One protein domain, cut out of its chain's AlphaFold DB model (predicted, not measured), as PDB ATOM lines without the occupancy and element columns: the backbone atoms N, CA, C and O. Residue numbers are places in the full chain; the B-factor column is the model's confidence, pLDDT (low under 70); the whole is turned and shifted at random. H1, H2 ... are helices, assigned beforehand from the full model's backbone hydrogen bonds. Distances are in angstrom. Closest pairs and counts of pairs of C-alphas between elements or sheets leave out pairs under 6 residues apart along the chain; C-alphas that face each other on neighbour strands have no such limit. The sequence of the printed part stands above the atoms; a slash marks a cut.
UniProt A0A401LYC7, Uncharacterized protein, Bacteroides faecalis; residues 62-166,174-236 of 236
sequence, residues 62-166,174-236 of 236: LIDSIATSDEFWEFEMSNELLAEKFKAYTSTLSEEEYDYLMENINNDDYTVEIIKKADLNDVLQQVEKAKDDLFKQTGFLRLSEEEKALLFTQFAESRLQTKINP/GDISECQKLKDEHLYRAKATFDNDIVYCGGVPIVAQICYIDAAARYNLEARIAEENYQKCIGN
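AT A GLANCE: This is residues 62 to 166 and 174 to 236 of the 236 residues of an uncharacterized protein of Bacteroides faecalis (UniProt A0A401LYC7). A long helical hairpin of H8 and H9, side by side, is crossed by H2, with H5 folded back beside H2; H7 packs on H8, and H4 packs on H9 near the hairpin's turn. The printed part has 168 residues with nine named helices, H1 to H9 in order, and no named strand: all helix, mostly crossed in packing. It is compact, with a radius of gyration of the C-alphas of 16.6 A and spans of 50 by 40 by 26 A.

HOW THE PARTS SIT: H9, residues 205 to 234, touches H8, residues 174 to 200, in a hairpin at a shallow tilt of 7 degrees, opposite ways; their closest C-alphas, Lys 183 and Ala 226, are 5.2 A apart. With residues 213 to 220 alone, H9 touches H2, residues 70 to 90, at a steep tilt of 69.9 degrees, only just short of perpendicular; closest are C-alphas 83 and 216, 5.5 A. H2 touches H5, residues 121 to 136, at 25 degrees, shallow, opposite ways; closest are C-alphas 75 and 130, 4.8 A. H7, residues 145 to 164, touches H8 at a steep 44 degrees; closest are C-alphas 152 and 192, 4.8 A. H4, residues 108 to 117, touches H9; closest are C-alphas 111 and 210, 6.4 A. H3, residues 95 to 104, touches no helix. H1, residues 62 to 67, touches H7, C-alphas 63 and 151 closest at 6.2 A, and only just touches H6, residues 138 to 142, with 3 pairs of C-alphas within 8 A, Ile 66 and Phe 140 closest at 6.6 A. Every O i to N i+4 pair is within hydrogen-bond range in H1 to H7 and H9; in H8, 22 of 23 are.

IN THESE COORDINATES: H9 is 43.7 A long, H8 40.0 A, H2 30.1 A, H7 28.6 A and H5 22.8 A. H1 begins at C-alpha 62 (-0.837, -27.641, 100.052); H9 ends at C-alpha 234 (-2.541, -68.055, 104.979).

THE WHOLE: The C-alphas of Gly 174 and Val 204, 50.4 A apart, are farthest. Residues 167 to 173 are not printed; the gap is 20.1 A. The links printed whole are tight. pLDDT is under 70 at residues 160 to 166, 174 to 175 and 236.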
ATOM      1  N   LEU A  62      -2.298 -27.689  99.952       85.06
ATOM      2  CA  LEU A  62      -0.837 -27.641 100.052       85.06
ATOM      3  C   LEU A  62      -0.212 -29.041  99.987       85.06
ATOM      4  O   LEU A  62       0.735 -29.229  99.231       85.06
ATOM      5  N   ILE A  63      -0.766 -30.012 100.721       86.81
ATOM      6  CA  ILE A  63      -0.332 -31.417 100.674       86.81
ATOM      7  C   ILE A  63      -0.502 -31.964  99.255       86.81
ATOM      8  O   ILE A  63       0.452 -32.499  98.698       86.81
ATOM      9  N   ASP A  64      -1.654 -31.726  98.626       84.44
ATOM     10  CA  ASP A  64      -1.936 -32.173  97.257       84.44
ATOM     11  C   ASP A  64      -0.972 -31.538  96.240       84.44
ATOM     12  O   ASP A  64      -0.475 -32.196  95.319       84.44
ATOM     13  N   SER A  65      -0.662 -30.248  96.418       88.75
ATOM     14  CA  SER A  65       0.306 -29.544  95.573       88.75
ATOM     15  C   SER A  65       1.719 -30.110  95.715       88.75
ATOM     16  O   SER A  65       2.452 -30.133  94.728       88.75
ATOM     17  N   ILE A  66       2.118 -30.543  96.913       91.31
ATOM     18  CA  ILE A  66       3.435 -31.149  97.149       91.31
ATOM     19  C   ILE A  66       3.457 -32.574  96.595       91.31
ATOM     20  O   ILE A  66       4.362 -32.906  95.832       91.31
ATOM     21  N   ALA A  67       2.432 -33.381  96.887       90.31
ATOM     22  CA  ALA A  67       2.308 -34.775  96.453       90.31
ATOM     23  C   ALA A  67       2.361 -34.950  94.925       90.31
ATOM     24  O   ALA A  67       2.718 -36.013  94.419       90.31
ATOM     25  N   THR A  68       1.987 -33.907  94.179       87.62
ATOM     26  CA  THR A  68       1.977 -33.896  92.708       87.62
ATOM     27  C   THR A  68       3.197 -33.216  92.078       87.62
ATOM     28  O   THR A  68       3.327 -33.236  90.842       87.62
ATOM     29  N   SER A  69       4.083 -32.645  92.904       91.38
ATOM     30  CA  SER A  69       5.310 -31.973  92.472       91.38
ATOM     31  C   SER A  69       6.379 -32.956  91.992       91.38
ATOM     32  O   SER A  69       6.377 -34.136  92.353       91.38
ATOM     33  N   ASP A  70       7.284 -32.468  91.145       94.06
ATOM     34  CA  ASP A  70       8.342 -33.296  90.567       94.06
ATOM     35  C   ASP A  70       9.414 -33.614  91.620       94.06
ATOM     36  O   ASP A  70       9.883 -34.744  91.688       94.06
ATOM     37  N   GLU A  71       9.725 -32.670  92.508       95.81
ATOM     38  CA  GLU A  71      10.729 -32.826  93.561       95.81
ATOM     39  C   GLU A  71      10.291 -33.843  94.626       95.81
ATOM     40  O   GLU A  71      11.089 -34.680  95.043       95.81
ATOM     41  N   PHE A  72       9.014 -33.830  95.030       95.44
ATOM     42  CA  PHE A  72       8.481 -34.858  95.932       95.44
ATOM     43  C   PHE A  72       8.511 -36.243  95.280       95.44
ATOM     44  O   PHE A  72       8.873 -37.232  95.909       95.44
ATOM     45  N   TRP A  73       8.178 -36.317  93.992       93.31
ATOM     46  CA  TRP A  73       8.256 -37.565  93.247       93.31
ATOM     47  C   TRP A  73       9.691 -38.095  93.128       93.31
ATOM     48  O   TRP A  73       9.917 -39.291  93.302       93.31
ATOM     49  N   GLU A  74      10.661 -37.230  92.831       95.94
ATOM     50  CA  GLU A  74      12.076 -37.604  92.769       95.94
ATOM     51  C   GLU A  74      12.588 -38.091  94.127       95.94
ATOM     52  O   GLU A  74      13.272 -39.116  94.179       95.94
ATOM     53  N   PHE A  75      12.191 -37.425  95.216       96.69
ATOM     54  CA  PHE A  75      12.473 -37.866  96.581       96.69
ATOM     55  C   PHE A  75      11.953 -39.287  96.822       96.69
ATOM     56  O   PHE A  75      12.735 -40.193  97.110       96.69
ATOM     57  N   GLU A  76      10.664 -39.517  96.581       95.81
ATOM     58  CA  GLU A  76      10.023 -40.823  96.752       95.81
ATOM     59  C   GLU A  76      10.660 -41.930  95.904       95.81
ATOM     60  O   GLU A  76      10.870 -43.050  96.375       95.81
ATOM     61  N   MET A  77      11.003 -41.627  94.652       94.31
ATOM     62  CA  MET A  77      11.654 -42.588  93.762       94.31
ATOM     63  C   MET A  77      13.089 -42.905  94.191       94.31
ATOM     64  O   MET A  77      13.516 -44.056  94.071       94.31
ATOM     65  N   SER A  78      13.830 -41.914  94.694       97.00
ATOM     66  CA  SER A  78      15.185 -42.123  95.212       97.00
ATOM     67  C   SER A  78      15.180 -42.979  96.485       97.00
ATOM     68  O   SER A  78      15.994 -43.896  96.608       97.00
ATOM     69  N   ASN A  79      14.205 -42.760  97.373       96.88
ATOM     70  CA  ASN A  79      13.996 -43.561  98.577       96.88
ATOM     71  C   ASN A  79      13.635 -45.009  98.228       96.88
ATOM     72  O   ASN A  79      14.204 -45.942  98.796       96.88
ATOM     73  N   GLU A  80      12.731 -45.212  97.263       95.25
ATOM     74  CA  GLU A  80      12.378 -46.552  96.779       95.25
ATOM     75  C   GLU A  80      13.617 -47.290  96.250       95.25
ATOM     76  O   GLU A  80      13.847 -48.444  96.604       95.25
ATOM     77  N   LEU A  81      14.462 -46.613  95.461       96.44
ATOM     78  CA  LEU A  81      15.696 -47.204  94.939       96.44
ATOM     79  C   LEU A  81      16.680 -47.579  96.058       96.44
ATOM     80  O   LEU A  81      17.325 -48.628  95.976       96.44
ATOM     81  N   LEU A  82      16.795 -46.751  97.103       97.56
ATOM     82  CA  LEU A  82      17.612 -47.062  98.282       97.56
ATOM     83  C   LEU A  82      17.100 -48.331  98.970       97.56
ATOM     84  O   LEU A  82      17.882 -49.253  99.218       97.56
ATOM     85  N   ALA A  83      15.794 -48.402  99.230       96.69
ATOM     86  CA  ALA A  83      15.166 -49.560  99.851       96.69
ATOM     87  C   ALA A  83      15.329 -50.835  99.005       96.69
ATOM     88  O   ALA A  83      15.643 -51.897  99.545       96.69
ATOM     89  N   GLU A  84      15.158 -50.742  97.683       96.00
ATOM     90  CA  GLU A  84      15.329 -51.866  96.758       96.00
ATOM     91  C   GLU A  84      16.778 -52.361  96.713       96.00
ATOM     92  O   GLU A  84      17.007 -53.568  96.825       96.00
ATOM     93  N   LYS A  85      17.766 -51.459  96.609       96.88
ATOM     94  CA  LYS A  85      19.187 -51.842  96.644       96.88
ATOM     95  C   LYS A  85      19.579 -52.456  97.987       96.88
ATOM     96  O   LYS A  85      20.244 -53.492  98.008       96.88
ATOM     97  N   PHE A  86      19.145 -51.858  99.098       96.44
ATOM     98  CA  PHE A  86      19.418 -52.397 100.430       96.44
ATOM     99  C   PHE A  86      18.796 -53.788 100.595       96.44
ATOM    100  O   PHE A  86      19.484 -54.726 100.990       96.44
ATOM    101  N   LYS A  87      17.530 -53.961 100.190       96.25
ATOM    102  CA  LYS A  87      16.854 -55.265 100.181       96.25
ATOM    103  C   LYS A  87      17.573 -56.292  99.309       96.25
ATOM    104  O   LYS A  87      17.664 -57.457  99.693       96.25
ATOM    105  N   ALA A  88      18.055 -55.891  98.134       96.94
ATOM    106  CA  ALA A  88      18.797 -56.780  97.247       96.94
ATOM    107  C   ALA A  88      20.080 -57.284  97.918       96.94
ATOM    108  O   ALA A  88      20.353 -58.480  97.872       96.94
ATOM    109  N   TYR A  89      20.812 -56.400  98.602       96.31
ATOM    110  CA  TYR A  89      21.974 -56.780  99.403       96.31
ATOM    111  C   TYR A  89      21.600 -57.719 100.555       96.31
ATOM    112  O   TYR A  89      22.175 -58.804 100.659       96.31
ATOM    113  N   THR A  90      20.609 -57.365 101.379       96.25
ATOM    114  CA  THR A  90      20.239 -58.192 102.542       96.25
ATOM    115  C   THR A  90      19.699 -59.564 102.152       96.25
ATOM    116  O   THR A  90      19.887 -60.520 102.893       96.25
ATOM    117  N   SER A  91      19.116 -59.700 100.959       95.81
ATOM    118  CA  SER A  91      18.671 -60.991 100.415       95.81
ATOM    119  C   SER A  91      19.825 -61.940 100.054       95.81
ATOM    120  O   SER A  91      19.578 -63.114  99.792       95.81
ATOM    121  N   THR A  92      21.070 -61.451 100.004       96.44
ATOM    122  CA  THR A  92      22.268 -62.289  99.798       96.44
ATOM    123  C   THR A  92      22.877 -62.807 101.099       96.44
ATOM    124  O   THR A  92      23.744 -63.676 101.045       96.44
ATOM    125  N   LEU A  93      22.432 -62.283 102.244       96.06
ATOM    126  CA  LEU A  93      22.947 -62.639 103.560       96.06
ATOM    127  C   LEU A  93      22.257 -63.899 104.087       96.06
ATOM    128  O   LEU A  93      21.066 -64.124 103.854       96.06
ATOM    129  N   SER A  94      23.001 -64.704 104.839       96.69
ATOM    130  CA  SER A  94      22.416 -65.704 105.738       96.69
ATOM    131  C   SER A  94      21.663 -65.039 106.898       96.69
ATOM    132  O   SER A  94      21.812 -63.842 107.148       96.69
ATOM    133  N   GLU A  95      20.857 -65.813 107.631       93.94
ATOM    134  CA  GLU A  95      20.164 -65.311 108.828       93.94
ATOM    135  C   GLU A  95      21.155 -64.764 109.867       93.94
ATOM    136  O   GLU A  95      20.977 -63.644 110.330       93.94
ATOM    137  N   GLU A  96      22.250 -65.483 110.139       96.38
ATOM    138  CA  GLU A  96      23.296 -65.044 111.077       96.38
ATOM    139  C   GLU A  96      23.965 -63.730 110.636       96.38
ATOM    140  O   GLU A  96      24.188 -62.834 111.450       96.38
ATOM    141  N   GLU A  97      24.270 -63.582 109.343       96.12
ATOM    142  CA  GLU A  97      24.851 -62.347 108.798       96.12
ATOM    143  C   GLU A  97      23.860 -61.179 108.823       96.12
ATOM    144  O   GLU A  97      24.260 -60.032 109.042       96.12
ATOM    145  N   TYR A  98      22.574 -61.454 108.597       94.69
ATOM    146  CA  TYR A  98      21.525 -60.445 108.686       94.69
ATOM    147  C   TYR A  98      21.323 -59.975 110.129       94.69
ATOM    148  O   TYR A  98      21.252 -58.772 110.369       94.69
ATOM    149  N   ASP A  99      21.273 -60.893 111.091       94.81
ATOM    150  CA  ASP A  99      21.138 -60.544 112.507       94.81
ATOM    151  C   ASP A  99      22.345 -59.721 112.969       94.81
ATOM    152  O   ASP A  99      22.181 -58.650 113.558       94.81
ATOM    153  N   TYR A 100      23.556 -60.131 112.576       94.62
ATOM    154  CA  TYR A 100      24.770 -59.356 112.826       94.62
ATOM    155  C   TYR A 100      24.706 -57.952 112.206       94.62
ATOM    156  O   TYR A 100      25.126 -56.975 112.834       94.62
ATOM    157  N   LEU A 101      24.162 -57.823 110.989       93.75
ATOM    158  CA  LEU A 101      23.921 -56.526 110.359       93.75
ATOM    159  C   LEU A 101      22.994 -55.652 111.207       93.75
ATOM    160  O   LEU A 101      23.339 -54.502 111.472       93.75
ATOM    161  N   MET A 102      21.850 -56.185 111.635       92.75
ATOM    162  CA  MET A 102      20.858 -55.429 112.403       92.75
ATOM    163  C   MET A 102      21.378 -55.014 113.785       92.75
ATOM    164  O   MET A 102      21.085 -53.909 114.238       92.75
ATOM    165  N   GLU A 103      22.188 -55.851 114.438       93.00
ATOM    166  CA  GLU A 103      22.803 -55.539 115.737       93.00
ATOM    167  C   GLU A 103      23.878 -54.446 115.656       93.00
ATOM    168  O   GLU A 103      24.103 -53.733 116.635       93.00
ATOM    169  N   ASN A 104      24.536 -54.298 114.500       92.88
ATOM    170  CA  ASN A 104      25.685 -53.404 114.319       92.88
ATOM    171  C   ASN A 104      25.404 -52.222 113.380       92.88
ATOM    172  O   ASN A 104      26.325 -51.489 113.031       92.88
ATOM    173  N   ILE A 105      24.155 -51.989 112.972       89.06
ATOM    174  CA  ILE A 105      23.814 -50.931 112.005       89.06
ATOM    175  C   ILE A 105      24.053 -49.503 112.516       89.06
ATOM    176  O   ILE A 105      24.116 -48.554 111.743       89.06
ATOM    177  N   ASN A 106      24.202 -49.338 113.830       85.88
ATOM    178  CA  ASN A 106      24.559 -48.069 114.461       85.88
ATOM    179  C   ASN A 106      26.080 -47.848 114.572       85.88
ATOM    180  O   ASN A 106      26.505 -46.779 115.008       85.88
ATOM    181  N   ASN A 107      26.892 -48.845 114.213       90.00
ATOM    182  CA  ASN A 107      28.342 -48.740 114.166       90.00
ATOM    183  C   ASN A 107      28.740 -48.062 112.848       90.00
ATOM    184  O   ASN A 107      28.415 -48.542 111.759       90.00
ATOM    185  N   ASP A 108      29.419 -46.923 112.948       86.50
ATOM    186  CA  ASP A 108      29.790 -46.075 111.819       86.50
ATOM    187  C   ASP A 108      30.783 -46.760 110.876       86.50
ATOM    188  O   ASP A 108      30.539 -46.806 109.666       86.50
ATOM    189  N   ASP A 109      31.843 -47.361 111.419       89.19
ATOM    190  CA  ASP A 109      32.836 -48.108 110.640       89.19
ATOM    191  C   ASP A 109      32.184 -49.266 109.870       89.19
ATOM    192  O   ASP A 109      32.406 -49.441 108.666       89.19
ATOM    193  N   TYR A 110      31.320 -50.028 110.541       90.06
ATOM    194  CA  TYR A 110      30.614 -51.145 109.920       90.06
ATOM    195  C   TYR A 110      29.624 -50.672 108.849       90.06
ATOM    196  O   TYR A 110      29.572 -51.235 107.755       90.06
ATOM    197  N   THR A 111      28.888 -49.591 109.106       89.81
ATOM    198  CA  THR A 111      27.934 -49.028 108.140       89.81
ATOM    199  C   THR A 111      28.629 -48.561 106.864       89.81
ATOM    200  O   THR A 111      28.134 -48.813 105.763       89.81
ATOM    201  N   VAL A 112      29.817 -47.958 106.976       89.06
ATOM    202  CA  VAL A 112      30.634 -47.582 105.810       89.06
ATOM    203  C   VAL A 112      31.036 -48.813 104.988       89.06
ATOM    204  O   VAL A 112      31.001 -48.769 103.751       89.06
ATOM    205  N   GLU A 113      31.369 -49.936 105.633       91.56
ATOM    206  CA  GLU A 113      31.617 -51.188 104.910       91.56
ATOM    207  C   GLU A 113      30.375 -51.692 104.173       91.56
ATOM    208  O   GLU A 113      30.489 -52.125 103.022       91.56
ATOM    209  N   ILE A 114      29.201 -51.628 104.808       91.69
ATOM    210  CA  ILE A 114      27.930 -52.036 104.197       91.69
ATOM    211  C   ILE A 114      27.620 -51.177 102.977       91.69
ATOM    212  O   ILE A 114      27.348 -51.729 101.914       91.69
ATOM    213  N   ILE A 115      27.752 -49.853 103.081       92.56
ATOM    214  CA  ILE A 115      27.541 -48.926 101.960       92.56
ATOM    215  C   ILE A 115      28.396 -49.326 100.753       92.56
ATOM    216  O   ILE A 115      27.924 -49.304  99.614       92.56
ATOM    217  N   LYS A 116      29.645 -49.736 100.996       92.81
ATOM    218  CA  LYS A 116      30.550 -50.201  99.944       92.81
ATOM    219  C   LYS A 116      30.163 -51.577  99.397       92.81
ATOM    220  O   LYS A 116      30.149 -51.747  98.180       92.81
ATOM    221  N   LYS A 117      29.877 -52.560 100.259       92.88
ATOM    222  CA  LYS A 117      29.520 -53.936  99.852       92.88
ATOM    223  C   LYS A 117      28.200 -53.983  99.081       92.88
ATOM    224  O   LYS A 117      28.084 -54.741  98.124       92.88
ATOM    225  N   ALA A 118      27.241 -53.157  99.483       93.12
ATOM    226  CA  ALA A 118      25.913 -53.058  98.894       93.12
ATOM    227  C   ALA A 118      25.829 -52.054  97.726       93.12
ATOM    228  O   ALA A 118      24.748 -51.862  97.171       93.12
ATOM    229  N   ASP A 119      26.944 -51.416  97.348       94.94
ATOM    230  CA  ASP A 119      27.003 -50.430  96.258       94.94
ATOM    231  C   ASP A 119      25.959 -49.297  96.412       94.94
ATOM    232  O   ASP A 119      25.171 -48.985  95.509       94.94
ATOM    233  N   LEU A 120      25.915 -48.700  97.610       95.31
ATOM    234  CA  LEU A 120      24.892 -47.718  97.991       95.31
ATOM    235  C   LEU A 120      25.324 -46.258  97.805       95.31
ATOM    236  O   LEU A 120      24.479 -45.372  97.871       95.31
ATOM    237  N   ASN A 121      26.603 -45.977  97.543       93.06
ATOM    238  CA  ASN A 121      27.118 -44.601  97.460       93.06
ATOM    239  C   ASN A 121      26.317 -43.713  96.495       93.06
ATOM    240  O   ASN A 121      25.873 -42.631  96.876       93.06
ATOM    241  N   ASP A 122      26.097 -44.186  95.269       94.25
ATOM    242  CA  ASP A 122      25.425 -43.397  94.235       94.25
ATOM    243  C   ASP A 122      23.949 -43.153  94.565       94.25
ATOM    244  O   ASP A 122      23.426 -42.075  94.285       94.25
ATOM    245  N   VAL A 123      23.266 -44.133  95.169       95.88
ATOM    246  CA  VAL A 123      21.860 -43.963  95.562       95.88
ATOM    247  C   VAL A 123      21.732 -43.056  96.783       95.88
ATOM    248  O   VAL A 123      20.836 -42.222  96.815       95.88
ATOM    249  N   LEU A 124      22.661 -43.121  97.740       95.12
ATOM    250  CA  LEU A 124      22.674 -42.222  98.899       95.12
ATOM    251  C   LEU A 124      22.888 -40.764  98.473       95.12
ATOM    252  O   LEU A 124      22.208 -39.877  98.979       95.12
ATOM    253  N   GLN A 125      23.763 -40.517  97.491       93.38
ATOM    254  CA  GLN A 125      23.929 -39.181  96.903       93.38
ATOM    255  C   GLN A 125      22.664 -38.702  96.179       93.38
ATOM    256  O   GLN A 125      22.329 -37.518  96.238       93.38
ATOM    257  N   GLN A 126      21.950 -39.603  95.493       94.94
ATOM    258  CA  GLN A 126      20.680 -39.272  94.841       94.94
ATOM    259  C   GLN A 126      19.593 -38.921  95.860       94.94
ATOM    260  O   GLN A 126      18.919 -37.912  95.672       94.94
ATOM    261  N   VAL A 127      19.468 -39.700  96.939       95.69
ATOM    262  CA  VAL A 127      18.530 -39.431  98.040       95.69
ATOM    263  C   VAL A 127      18.833 -38.085  98.687       95.69
ATOM    264  O   VAL A 127      17.935 -37.262  98.838       95.69
ATOM    265  N   GLU A 128      20.100 -37.814  99.011       94.00
ATOM    266  CA  GLU A 128      20.503 -36.541  99.616       94.00
ATOM    267  C   GLU A 128      20.165 -35.353  98.709       94.00
ATOM    268  O   GLU A 128      19.562 -34.378  99.160       94.00
ATOM    269  N   LYS A 129      20.456 -35.466  97.408       94.00
ATOM    270  CA  LYS A 129      20.112 -34.429  96.434       94.00
ATOM    271  C   LYS A 129      18.599 -34.226  96.306       94.00
ATOM    272  O   LYS A 129      18.143 -33.087  96.333       94.00
ATOM    273  N   ALA A 130      17.829 -35.305  96.159       95.62
ATOM    274  CA  ALA A 130      16.379 -35.222  95.997       95.62
ATOM    275  C   ALA A 130      15.705 -34.652  97.254       95.62
ATOM    276  O   ALA A 130      14.791 -33.834  97.160       95.62
ATOM    277  N   LYS A 131      16.215 -35.010  98.438       95.00
ATOM    278  CA  LYS A 131      15.805 -34.415  99.710       95.00
ATOM    279  C   LYS A 131      16.114 -32.919  99.745       95.00
ATOM    280  O   LYS A 131      15.238 -32.128 100.081       95.00
ATOM    281  N   ASP A 132      17.320 -32.505  99.370       93.56
ATOM    282  CA  ASP A 132      17.678 -31.083  99.322       93.56
ATOM    283  C   ASP A 132      16.794 -30.296  98.342       93.56
ATOM    284  O   ASP A 132      16.386 -29.172  98.639       93.56
ATOM    285  N   ASP A 133      16.470 -30.878  97.186       94.69
ATOM    286  CA  ASP A 133      15.579 -30.272  96.194       94.69
ATOM    287  C   ASP A 133      14.130 -30.175  96.710       94.69
ATOM    288  O   ASP A 133      13.506 -29.118  96.576       94.69
ATOM    289  N   LEU A 134      13.635 -31.191  97.427       94.75
ATOM    290  CA  LEU A 134      12.353 -31.130  98.140       94.75
ATOM    291  C   LEU A 134      12.345 -30.021  99.208       94.75
ATOM    292  O   LEU A 134      11.383 -29.262  99.310       94.75
ATOM    293  N   PHE A 135      13.428 -29.859  99.972       92.00
ATOM    294  CA  PHE A 135      13.533 -28.825 101.011       92.00
ATOM    295  C   PHE A 135      13.662 -27.402 100.446       92.00
ATOM    296  O   PHE A 135      13.313 -26.437 101.131       92.00
ATOM    297  N   LYS A 136      14.111 -27.236  99.194       92.75
ATOM    298  CA  LYS A 136      14.057 -25.933  98.504       92.75
ATOM    299  C   LYS A 136      12.621 -25.501  98.215       92.75
ATOM    300  O   LYS A 136      12.369 -24.298  98.082       92.75
ATOM    301  N   GLN A 137      11.668 -26.434  98.157       84.19
ATOM    302  CA  GLN A 137      10.259 -26.079  98.096       84.19
ATOM    303  C   GLN A 137       9.779 -25.552  99.454       84.19
ATOM    304  O   GLN A 137       9.561 -26.291 100.414       84.19
ATOM    305  N   THR A 138       9.503 -24.251  99.519       79.94
ATOM    306  CA  THR A 138       8.969 -23.617 100.738       79.94
ATOM    307  C   THR A 138       7.614 -24.185 101.170       79.94
ATOM    308  O   THR A 138       7.251 -24.055 102.334       79.94
ATOM    309  N   GLY A 139       6.870 -24.823 100.259       88.31
ATOM    310  CA  GLY A 139       5.622 -25.519 100.568       88.31
ATOM    311  C   GLY A 139       5.822 -26.694 101.522       88.31
ATOM    312  O   GLY A 139       5.135 -26.762 102.536       88.31
ATOM    313  N   PHE A 140       6.800 -27.563 101.249       92.31
ATOM    314  CA  PHE A 140       7.099 -28.726 102.090       92.31
ATOM    315  C   PHE A 140       7.528 -28.321 103.505       92.31
ATOM    316  O   PHE A 140       7.050 -28.876 104.490       92.31
ATOM    317  N   LEU A 141       8.347 -27.270 103.621       90.94
ATOM    318  CA  LEU A 141       8.788 -26.734 104.915       90.94
ATOM    319  C   LEU A 141       7.667 -26.103 105.753       90.94
ATOM    320  O   LEU A 141       7.847 -25.901 106.952       90.94
ATOM    321  N   ARG A 142       6.537 -25.743 105.133       92.00
ATOM    322  CA  ARG A 142       5.374 -25.177 105.833       92.00
ATOM    323  C   ARG A 142       4.466 -26.239 106.436       92.00
ATOM    324  O   ARG A 142       3.632 -25.871 107.257       92.00
ATOM    325  N   LEU A 143       4.607 -27.497 106.021       90.75
ATOM    326  CA  LEU A 143       3.873 -28.598 106.621       90.75
ATOM    327  C   LEU A 143       4.359 -28.814 108.057       90.75
ATOM    328  O   LEU A 143       5.564 -28.852 108.326       90.75
ATOM    329  N   SER A 144       3.411 -28.983 108.968       91.06
ATOM    330  CA  SER A 144       3.658 -29.548 110.289       91.06
ATOM    331  C   SER A 144       4.127 -31.002 110.185       91.06
ATOM    332  O   SER A 144       3.980 -31.661 109.157       91.06
ATOM    333  N   GLU A 145       4.674 -31.525 111.276       90.38
ATOM    334  CA  GLU A 145       5.125 -32.919 111.354       90.38
ATOM    335  C   GLU A 145       3.976 -33.909 111.089       90.38
ATOM    336  O   GLU A 145       4.163 -34.906 110.398       90.38
ATOM    337  N   GLU A 146       2.766 -33.590 111.561       89.75
ATOM    338  CA  GLU A 146       1.554 -34.380 111.310       89.75
ATOM    339  C   GLU A 146       1.142 -34.339 109.831       89.75
ATOM    340  O   GLU A 146       0.791 -35.369 109.257       89.75
ATOM    341  N   GLU A 147       1.231 -33.173 109.185       91.75
ATOM    342  CA  GLU A 147       0.927 -33.026 107.757       91.75
ATOM    343  C   GLU A 147       1.955 -33.735 106.863       91.75
ATOM    344  O   GLU A 147       1.576 -34.318 105.848       91.75
ATOM    345  N   LYS A 148       3.242 -33.736 107.237       92.50
ATOM    346  CA  LYS A 148       4.273 -34.524 106.537       92.50
ATOM    347  C   LYS A 148       4.009 -36.020 106.673       92.50
ATOM    348  O   LYS A 148       4.008 -36.731 105.672       92.50
ATOM    349  N   ALA A 149       3.726 -36.495 107.887       90.88
ATOM    350  CA  ALA A 149       3.385 -37.898 108.114       90.88
ATOM    351  C   ALA A 149       2.136 -38.315 107.313       90.88
ATOM    352  O   ALA A 149       2.096 -39.407 106.736       90.88
ATOM    353  N   LEU A 150       1.137 -37.428 107.224       90.06
ATOM    354  CA  LEU A 150      -0.057 -37.637 106.410       90.06
ATOM    355  C   LEU A 150       0.275 -37.721 104.912       90.06
ATOM    356  O   LEU A 150      -0.176 -38.659 104.257       90.06
ATOM    357  N   LEU A 151       1.091 -36.796 104.394       92.44
ATOM    358  CA  LEU A 151       1.564 -36.786 103.004       92.44
ATOM    359  C   LEU A 151       2.217 -38.126 102.624       92.44
ATOM    360  O   LEU A 151       1.819 -38.745 101.633       92.44
ATOM    361  N   PHE A 152       3.165 -38.609 103.434       94.19
ATOM    362  CA  PHE A 152       3.861 -39.878 103.186       94.19
ATOM    363  C   PHE A 152       2.932 -41.090 103.285       94.19
ATOM    364  O   PHE A 152       2.978 -41.978 102.434       94.19
ATOM    365  N   THR A 153       2.031 -41.106 104.272       90.31
ATOM    366  CA  THR A 153       1.046 -42.188 104.430       90.31
ATOM    367  C   THR A 153       0.139 -42.293 103.207       90.31
ATOM    368  O   THR A 153      -0.006 -43.369 102.625       90.31
ATOM    369  N   GLN A 154      -0.429 -41.169 102.766       87.75
ATOM    370  CA  GLN A 154      -1.331 -41.142 101.616       87.75
ATOM    371  C   GLN A 154      -0.602 -41.521 100.318       87.75
ATOM    372  O   GLN A 154      -1.156 -42.244  99.480       87.75
ATOM    373  N   PHE A 155       0.652 -41.083 100.151       88.69
ATOM    374  CA  PHE A 155       1.456 -41.462  98.994       88.69
ATOM    375  C   PHE A 155       1.772 -42.961  98.980       88.69
ATOM    376  O   PHE A 155       1.510 -43.612  97.961       88.69
ATOM    377  N   ALA A 156       2.232 -43.529 100.100       89.00
ATOM    378  CA  ALA A 156       2.519 -44.957 100.232       89.00
ATOM    379  C   ALA A 156       1.285 -45.823  99.920       89.00
ATOM    380  O   ALA A 156       1.374 -46.757  99.115       89.00
ATOM    381  N   GLU A 157       0.122 -45.464 100.475       85.12
ATOM    382  CA  GLU A 157      -1.152 -46.131 100.187       85.12
ATOM    383  C   GLU A 157      -1.489 -46.089  98.695       85.12
ATOM    384  O   GLU A 157      -1.823 -47.118  98.106       85.12
ATOM    385  N   SER A 158      -1.380 -44.919  98.057       81.44
ATOM    386  CA  SER A 158      -1.712 -44.774  96.635       81.44
ATOM    387  C   SER A 158      -0.781 -45.599  95.737       81.44
ATOM    388  O   SER A 158      -1.242 -46.309  94.839       81.44
ATOM    389  N   ARG A 159       0.532 -45.565  95.994       75.75
ATOM    390  CA  ARG A 159       1.547 -46.203  95.147       75.75
ATOM    391  C   ARG A 159       1.519 -47.707  95.265       75.75
ATOM    392  O   ARG A 159       1.505 -48.399  94.245       75.75
ATOM    393  N   LEU A 160       1.481 -48.231  96.481       65.69
ATOM    394  CA  LEU A 160       1.501 -49.672  96.668       65.69
ATOM    395  C   LEU A 160       0.169 -50.302  96.226       65.69
ATOM    396  O   LEU A 160       0.199 -51.339  95.564       65.69
ATOM    397  N   GLN A 161      -0.972 -49.613  96.386       65.56
ATOM    398  CA  GLN A 161      -2.234 -50.036  95.756       65.56
ATOM    399  C   GLN A 161      -2.114 -50.151  94.226       65.56
ATOM    400  O   GLN A 161      -2.621 -51.115  93.647       65.56
ATOM    401  N   THR A 162      -1.425 -49.215  93.557       60.84
ATOM    402  CA  THR A 162      -1.188 -49.320  92.101       60.84
ATOM    403  C   THR A 162      -0.239 -50.461  91.720       60.84
ATOM    404  O   THR A 162      -0.430 -51.053  90.659       60.84
ATOM    405  N   LYS A 163       0.730 -50.831  92.576       59.72
ATOM    406  CA  LYS A 163       1.604 -52.003  92.357       59.72
ATOM    407  C   LYS A 163       0.858 -53.338  92.528       59.72
ATOM    408  O   LYS A 163       1.196 -54.305  91.853       59.72
ATOM    409  N   ILE A 164      -0.162 -53.393  93.389       57.78
ATOM    410  CA  ILE A 164      -0.912 -54.622  93.727       57.78
ATOM    411  C   ILE A 164      -2.090 -54.884  92.771       57.78
ATOM    412  O   ILE A 164      -2.451 -56.035  92.520       57.78
ATOM    413  N   ASN A 165      -2.680 -53.836  92.185       54.50
ATOM    414  CA  ASN A 165      -3.871 -53.947  91.333       54.50
ATOM    415  C   ASN A 165      -3.685 -54.167  89.806       54.50
ATOM    416  O   ASN A 165      -4.716 -54.150  89.130       54.50
ATOM    417  N   PRO A 166      -2.503 -54.410  89.191       46.53
ATOM    418  CA  PRO A 166      -2.451 -54.513  87.730       46.53
ATOM    419  C   PRO A 166      -3.144 -55.767  87.160       46.53
ATOM    420  O   PRO A 166      -3.537 -55.751  85.998       46.53
ATOM    421  N   GLY A 174     -11.780 -65.542 101.167       59.50
ATOM    422  CA  GLY A 174     -12.025 -64.549 102.225       59.50
ATOM    423  C   GLY A 174     -10.763 -64.313 103.058       59.50
ATOM    424  O   GLY A 174     -10.249 -63.196 103.071       59.50
ATOM    425  N   ASP A 175     -10.192 -65.391 103.602       63.31
ATOM    426  CA  ASP A 175      -9.031 -65.331 104.500       63.31
ATOM    427  C   ASP A 175      -7.752 -64.863 103.787       63.31
ATOM    428  O   ASP A 175      -7.078 -63.955 104.261       63.31
ATOM    429  N   ILE A 176      -7.463 -65.362 102.576       74.69
ATOM    430  CA  ILE A 176      -6.298 -64.909 101.784       74.69
ATOM    431  C   ILE A 176      -6.400 -63.410 101.461       74.69
ATOM    432  O   ILE A 176      -5.400 -62.690 101.504       74.69
ATOM    433  N   SER A 177      -7.608 -62.915 101.161       80.62
ATOM    434  CA  SER A 177      -7.816 -61.493 100.874       80.62
ATOM    435  C   SER A 177      -7.628 -60.600 102.105       80.62
ATOM    436  O   SER A 177      -7.125 -59.484 101.968       80.62
ATOM    437  N   GLU A 178      -7.978 -61.092 103.297       88.31
ATOM    438  CA  GLU A 178      -7.776 -60.383 104.563       88.31
ATOM    439  C   GLU A 178      -6.301 -60.396 104.986       88.31
ATOM    440  O   GLU A 178      -5.748 -59.337 105.279       88.31
ATOM    441  N   CYS A 179      -5.625 -61.547 104.905       90.44
ATOM    442  CA  CYS A 179      -4.189 -61.660 105.163       90.44
ATOM    443  C   CYS A 179      -3.372 -60.727 104.256       90.44
ATOM    444  O   CYS A 179      -2.466 -60.035 104.724       90.44
ATOM    445  N   GLN A 180      -3.708 -60.674 102.960       89.50
ATOM    446  CA  GLN A 180      -3.050 -59.768 102.017       89.50
ATOM    447  C   GLN A 180      -3.294 -58.304 102.395       89.50
ATOM    448  O   GLN A 180      -2.354 -57.516 102.404       89.50
ATOM    449  N   LYS A 181      -4.527 -57.946 102.770       89.19
ATOM    450  CA  LYS A 181      -4.856 -56.586 103.210       89.19
ATOM    451  C   LYS A 181      -4.046 -56.175 104.446       89.19
ATOM    452  O   LYS A 181      -3.526 -55.064 104.471       89.19
ATOM    453  N   LEU A 182      -3.909 -57.055 105.441       91.56
ATOM    454  CA  LEU A 182      -3.110 -56.784 106.644       91.56
ATOM    455  C   LEU A 182      -1.626 -56.587 106.314       91.56
ATOM    456  O   LEU A 182      -0.997 -55.660 106.827       91.56
ATOM    457  N   LYS A 183      -1.077 -57.426 105.428       92.44
ATOM    458  CA  LYS A 183       0.290 -57.271 104.917       92.44
ATOM    459  C   LYS A 183       0.471 -55.926 104.219       92.44
ATOM    460  O   LYS A 183       1.435 -55.221 104.503       92.44
ATOM    461  N   ASP A 184      -0.457 -55.562 103.340       90.12
ATOM    462  CA  ASP A 184      -0.408 -54.310 102.588       90.12
ATOM    463  C   ASP A 184      -0.456 -53.097 103.529       90.12
ATOM    464  O   ASP A 184       0.415 -52.236 103.453       90.12
ATOM    465  N   GLU A 185      -1.396 -53.059 104.479       91.06
ATOM    466  CA  GLU A 185      -1.490 -51.982 105.479       91.06
ATOM    467  C   GLU A 185      -0.199 -51.829 106.296       91.06
ATOM    468  O   GLU A 185       0.230 -50.707 106.579       91.06
ATOM    469  N   HIS A 186       0.445 -52.944 106.646       93.88
ATOM    470  CA  HIS A 186       1.725 -52.929 107.348       93.88
ATOM    471  C   HIS A 186       2.850 -52.356 106.476       93.88
ATOM    472  O   HIS A 186       3.612 -51.501 106.928       93.88
ATOM    473  N   LEU A 187       2.928 -52.772 105.209       93.06
ATOM    474  CA  LEU A 187       3.909 -52.249 104.255       93.06
ATOM    475  C   LEU A 187       3.704 -50.755 103.973       93.06
ATOM    476  O   LEU A 187       4.688 -50.036 103.813       93.06
ATOM    477  N   TYR A 188       2.455 -50.280 103.945       91.12
ATOM    478  CA  TYR A 188       2.134 -48.866 103.716       91.12
ATOM    479  C   TYR A 188       2.649 -48.009 104.868       91.12
ATOM    480  O   TYR A 188       3.321 -47.005 104.640       91.12
ATOM    481  N   ARG A 189       2.397 -48.449 106.108       93.50
ATOM    482  CA  ARG A 189       2.908 -47.780 107.311       93.50
ATOM    483  C   ARG A 189       4.429 -47.794 107.352       93.50
ATOM    484  O   ARG A 189       5.026 -46.746 107.554       93.50
ATOM    485  N   ALA A 190       5.047 -48.945 107.098       96.50
ATOM    486  CA  ALA A 190       6.500 -49.071 107.102       96.50
ATOM    487  C   ALA A 190       7.161 -48.165 106.048       96.50
ATOM    488  O   ALA A 190       8.162 -47.518 106.348       96.50
ATOM    489  N   LYS A 191       6.584 -48.070 104.837       95.62
ATOM    490  CA  LYS A 191       7.074 -47.168 103.781       95.62
ATOM    491  C   LYS A 191       6.926 -45.704 104.191       95.62
ATOM    492  O   LYS A 191       7.895 -44.963 104.115       95.62
ATOM    493  N   ALA A 192       5.763 -45.313 104.707       95.00
ATOM    494  CA  ALA A 192       5.537 -43.947 105.165       95.00
ATOM    495  C   ALA A 192       6.490 -43.540 106.304       95.00
ATOM    496  O   ALA A 192       7.015 -42.430 106.299       95.00
ATOM    497  N   THR A 193       6.746 -44.441 107.259       96.50
ATOM    498  CA  THR A 193       7.738 -44.225 108.322       96.50
ATOM    499  C   THR A 193       9.141 -44.081 107.747       96.50
ATOM    500  O   THR A 193       9.847 -43.158 108.131       96.50
ATOM    501  N   PHE A 194       9.526 -44.939 106.802       97.62
ATOM    502  CA  PHE A 194      10.817 -44.847 106.128       97.62
ATOM    503  C   PHE A 194      11.018 -43.494 105.443       97.62
ATOM    504  O   PHE A 194      11.997 -42.815 105.735       97.62
ATOM    505  N   ASP A 195      10.084 -43.058 104.595       96.81
ATOM    506  CA  ASP A 195      10.216 -41.775 103.892       96.81
ATOM    507  C   ASP A 195      10.263 -40.596 104.856       96.81
ATOM    508  O   ASP A 195      11.075 -39.681 104.694       96.81
ATOM    509  N   ASN A 196       9.429 -40.648 105.896       95.19
ATOM    510  CA  ASN A 196       9.415 -39.643 106.943       95.19
ATOM    511  C   ASN A 196      10.746 -39.609 107.712       95.19
ATOM    512  O   ASN A 196      11.262 -38.525 107.956       95.19
ATOM    513  N   ASP A 197      11.346 -40.754 108.046       95.25
ATOM    514  CA  ASP A 197      12.654 -40.820 108.713       95.25
ATOM    515  C   ASP A 197      13.764 -40.197 107.846       95.25
ATOM    516  O   ASP A 197      14.573 -39.410 108.348       95.25
ATOM    517  N   ILE A 198      13.772 -40.476 106.534       95.75
ATOM    518  CA  ILE A 198      14.763 -39.932 105.588       95.75
ATOM    519  C   ILE A 198      14.749 -38.395 105.569       95.75
ATOM    520  O   ILE A 198      15.807 -37.770 105.466       95.75
ATOM    521  N   VAL A 199      13.580 -37.762 105.714       93.56
ATOM    522  CA  VAL A 199      13.451 -36.292 105.788       93.56
ATOM    523  C   VAL A 199      14.255 -35.708 106.952       93.56
ATOM    524  O   VAL A 199      14.848 -34.636 106.805       93.56
ATOM    525  N   TYR A 200      14.303 -36.403 108.090       90.69
ATOM    526  CA  TYR A 200      15.016 -35.946 109.289       90.69
ATOM    527  C   TYR A 200      16.483 -36.367 109.322       90.69
ATOM    528  O   TYR A 200      17.241 -35.874 110.161       90.69
ATOM    529  N   CYS A 201      16.922 -37.210 108.388       91.81
ATOM    530  CA  CYS A 201      18.336 -37.482 108.206       91.81
ATOM    531  C   CYS A 201      19.064 -36.218 107.719       91.81
ATOM    532  O   CYS A 201      18.720 -35.596 106.708       91.81
ATOM    533  N   GLY A 202      20.095 -35.809 108.454       79.25
ATOM    534  CA  GLY A 202      20.882 -34.618 108.161       79.25
ATOM    535  C   GLY A 202      22.144 -34.542 109.012       79.25
ATOM    536  O   GLY A 202      22.394 -35.393 109.863       79.25
ATOM    537  N   GLY A 203      22.950 -33.508 108.780       73.19
ATOM    538  CA  GLY A 203      24.232 -33.313 109.456       73.19
ATOM    539  C   GLY A 203      25.411 -33.457 108.500       73.19
ATOM    540  O   GLY A 203      25.316 -33.104 107.329       73.19
ATOM    541  N   VAL A 204      26.552 -33.925 109.009       72.50
ATOM    542  CA  VAL A 204      27.729 -34.208 108.172       72.50
ATOM    543  C   VAL A 204      27.483 -35.450 107.299       72.50
ATOM    544  O   VAL A 204      26.764 -36.344 107.750       72.50
ATOM    545  N   PRO A 205      28.103 -35.566 106.106       78.56
ATOM    546  CA  PRO A 205      27.767 -36.609 105.129       78.56
ATOM    547  C   PRO A 205      27.739 -38.038 105.687       78.56
ATOM    548  O   PRO A 205      26.810 -38.785 105.414       78.56
ATOM    549  N   ILE A 206      28.708 -38.410 106.532       74.56
ATOM    550  CA  ILE A 206      28.779 -39.759 107.123       74.56
ATOM    551  C   ILE A 206      27.592 -40.026 108.063       74.56
ATOM    552  O   ILE A 206      26.992 -41.092 108.013       74.56
ATOM    553  N   VAL A 207      27.207 -39.049 108.888       77.44
ATOM    554  CA  VAL A 207      26.073 -39.190 109.819       77.44
ATOM    555  C   VAL A 207      24.751 -39.271 109.056       77.44
ATOM    556  O   VAL A 207      23.895 -40.085 109.396       77.44
ATOM    557  N   ALA A 208      24.603 -38.477 107.991       78.69
ATOM    558  CA  ALA A 208      23.441 -38.558 107.112       78.69
ATOM    559  C   ALA A 208      23.339 -39.940 106.445       78.69
ATOM    560  O   ALA A 208      22.268 -40.542 106.452       78.69
ATOM    561  N   GLN A 209      24.458 -40.483 105.955       85.31
ATOM    562  CA  GLN A 209      24.510 -41.824 105.372       85.31
ATOM    563  C   GLN A 209      24.108 -42.914 106.369       85.31
ATOM    564  O   GLN A 209      23.294 -43.763 106.020       85.31
ATOM    565  N   ILE A 210      24.613 -42.870 107.606       88.38
ATOM    566  CA  ILE A 210      24.228 -43.839 108.645       88.38
ATOM    567  C   ILE A 210      22.720 -43.778 108.904       88.38
ATOM    568  O   ILE A 210      22.065 -44.816 108.925       88.38
ATOM    569  N   CYS A 211      22.152 -42.574 109.016       93.88
ATOM    570  CA  CYS A 211      20.711 -42.392 109.197       93.88
ATOM    571  C   CYS A 211      19.891 -42.997 108.045       93.88
ATOM    572  O   CYS A 211      18.909 -43.697 108.288       93.88
ATOM    573  N   TYR A 212      20.314 -42.790 106.792       94.94
ATOM    574  CA  TYR A 212      19.640 -43.375 105.630       94.94
ATOM    575  C   TYR A 212      19.682 -44.911 105.636       94.94
ATOM    576  O   TYR A 212      18.682 -45.557 105.317       94.94
ATOM    577  N   ILE A 213      20.822 -45.501 106.007       94.81
ATOM    578  CA  ILE A 213      20.987 -46.960 106.081       94.81
ATOM    579  C   ILE A 213      20.151 -47.563 107.210       94.81
ATOM    580  O   ILE A 213      19.474 -48.568 106.999       94.81
ATOM    581  N   ASP A 214      20.146 -46.930 108.377       94.12
ATOM    582  CA  ASP A 214      19.343 -47.334 109.530       94.12
ATOM    583  C   ASP A 214      17.833 -47.289 109.219       94.12
ATOM    584  O   ASP A 214      17.109 -48.258 109.466       94.12
ATOM    585  N   ALA A 215      17.361 -46.225 108.559       96.06
ATOM    586  CA  ALA A 215      15.980 -46.137 108.082       96.06
ATOM    587  C   ALA A 215      15.645 -47.253 107.068       96.06
ATOM    588  O   ALA A 215      14.611 -47.917 107.191       96.06
ATOM    589  N   ALA A 216      16.532 -47.507 106.097       96.69
ATOM    590  CA  ALA A 216      16.339 -48.566 105.102       96.69
ATOM    591  C   ALA A 216      16.306 -49.964 105.740       96.69
ATOM    592  O   ALA A 216      15.527 -50.824 105.320       96.69
ATOM    593  N   ALA A 217      17.106 -50.191 106.780       95.69
ATOM    594  CA  ALA A 217      17.137 -51.449 107.509       95.69
ATOM    595  C   ALA A 217      15.887 -51.688 108.348       95.69
ATOM    596  O   ALA A 217      15.332 -52.789 108.298       95.69
ATOM    597  N   ARG A 218      15.389 -50.658 109.047       96.00
ATOM    598  CA  ARG A 218      14.083 -50.730 109.718       96.00
ATOM    599  C   ARG A 218      12.982 -51.082 108.728       96.00
ATOM    600  O   ARG A 218      12.242 -52.031 108.959       96.00
ATOM    601  N   TYR A 219      12.923 -50.389 107.590       97.19
ATOM    602  CA  TYR A 219      11.936 -50.695 106.555       97.19
ATOM    603  C   TYR A 219      12.039 -52.140 106.049       97.19
ATOM    604  O   TYR A 219      11.028 -52.832 105.911       97.19
ATOM    605  N   ASN A 220      13.262 -52.619 105.807       95.94
ATOM    606  CA  ASN A 220      13.503 -53.988 105.359       95.94
ATOM    607  C   ASN A 220      13.032 -55.025 106.389       95.94
ATOM    608  O   ASN A 220      12.385 -56.003 106.010       95.94
ATOM    609  N   LEU A 221      13.301 -54.784 107.675       95.69
ATOM    610  CA  LEU A 221      12.844 -55.631 108.774       95.69
ATOM    611  C   LEU A 221      11.313 -55.666 108.860       95.69
ATOM    612  O   LEU A 221      10.731 -56.750 108.874       95.69
ATOM    613  N   GLU A 222      10.655 -54.506 108.847       96.81
ATOM    614  CA  GLU A 222       9.189 -54.422 108.891       96.81
ATOM    615  C   GLU A 222       8.544 -55.137 107.693       96.81
ATOM    616  O   GLU A 222       7.517 -55.807 107.830       96.81
ATOM    617  N   ALA A 223       9.166 -55.060 106.510       94.88
ATOM    618  CA  ALA A 223       8.708 -55.786 105.329       94.88
ATOM    619  C   ALA A 223       8.864 -57.311 105.466       94.88
ATOM    620  O   ALA A 223       7.990 -58.053 105.010       94.88
ATOM    621  N   ARG A 224       9.939 -57.792 106.108       94.31
ATOM    622  CA  ARG A 224      10.123 -59.220 106.423       94.31
ATOM    623  C   ARG A 224       9.083 -59.707 107.429       94.31
ATOM    624  O   ARG A 224       8.443 -60.724 107.182       94.31
ATOM    625  N   ILE A 225       8.855 -58.950 108.501       95.38
ATOM    626  CA  ILE A 225       7.837 -59.260 109.517       95.38
ATOM    627  C   ILE A 225       6.441 -59.323 108.881       95.38
ATOM    628  O   ILE A 225       5.675 -60.250 109.153       95.38
ATOM    629  N   ALA A 226       6.111 -58.378 107.995       95.31
ATOM    630  CA  ALA A 226       4.849 -58.389 107.258       95.31
ATOM    631  C   ALA A 226       4.687 -59.653 106.395       95.31
ATOM    632  O   ALA A 226       3.603 -60.239 106.361       95.31
ATOM    633  N   GLU A 227       5.756 -60.098 105.725       94.00
ATOM    634  CA  GLU A 227       5.751 -61.337 104.943       94.00
ATOM    635  C   GLU A 227       5.569 -62.572 105.830       94.00
ATOM    636  O   GLU A 227       4.716 -63.409 105.549       94.00
ATOM    637  N   GLU A 228       6.308 -62.678 106.934       94.00
ATOM    638  CA  GLU A 228       6.175 -63.797 107.874       94.00
ATOM    639  C   GLU A 228       4.767 -63.888 108.467       94.00
ATOM    640  O   GLU A 228       4.196 -64.978 108.570       94.00
ATOM    641  N   ASN A 229       4.184 -62.746 108.841       95.00
ATOM    642  CA  ASN A 229       2.818 -62.677 109.352       95.00
ATOM    643  C   ASN A 229       1.799 -63.080 108.284       95.00
ATOM    644  O   ASN A 229       0.852 -63.803 108.594       95.00
ATOM    645  N   TYR A 230       2.013 -62.681 107.029       93.69
ATOM    646  CA  TYR A 230       1.191 -63.124 105.906       93.69
ATOM    647  C   TYR A 230       1.259 -64.641 105.711       93.69
ATOM    648  O   TYR A 230       0.211 -65.282 105.656       93.69
ATOM    649  N   GLN A 231       2.462 -65.227 105.683       93.00
ATOM    650  CA  GLN A 231       2.647 -66.675 105.528       93.00
ATOM    651  C   GLN A 231       1.987 -67.464 106.668       93.00
ATOM    652  O   GLN A 231       1.322 -68.468 106.423       93.00
ATOM    653  N   LYS A 232       2.103 -66.981 107.913       93.12
ATOM    654  CA  LYS A 232       1.391 -67.556 109.069       93.12
ATOM    655  C   LYS A 232      -0.127 -67.431 108.926       93.12
ATOM    656  O   LYS A 232      -0.841 -68.356 109.282       93.12
ATOM    657  N   CYS A 233      -0.614 -66.303 108.416       92.19
ATOM    658  CA  CYS A 233      -2.040 -66.036 108.246       92.19
ATOM    659  C   CYS A 233      -2.680 -66.949 107.189       92.19
ATOM    660  O   CYS A 233      -3.740 -67.500 107.449       92.19
ATOM    661  N   ILE A 234      -2.022 -67.167 106.041       90.06
ATOM    662  CA  ILE A 234      -2.541 -68.055 104.979       90.06
ATOM    663  C   ILE A 234      -2.286 -69.548 105.233       90.06
ATOM    664  O   ILE A 234      -2.858 -70.390 104.546       90.06
ATOM    665  N   GLY A 235      -1.364 -69.871 106.144       81.44
ATOM    666  CA  GLY A 235      -1.045 -71.240 106.548       81.44
ATOM    667  C   GLY A 235      -1.905 -71.776 107.699       81.44
ATOM    668  O   GLY A 235      -1.793 -72.963 108.012       81.44
ATOM    669  N   ASN A 236      -2.724 -70.918 108.320       57.19
ATOM    670  CA  ASN A 236      -3.747 -71.259 109.315       57.19
ATOM    671  C   ASN A 236      -5.117 -71.456 108.654       57.19
ATOM    672  O   ASN A 236      -5.942 -72.172 109.267       57.19
TER     673      ASN A 236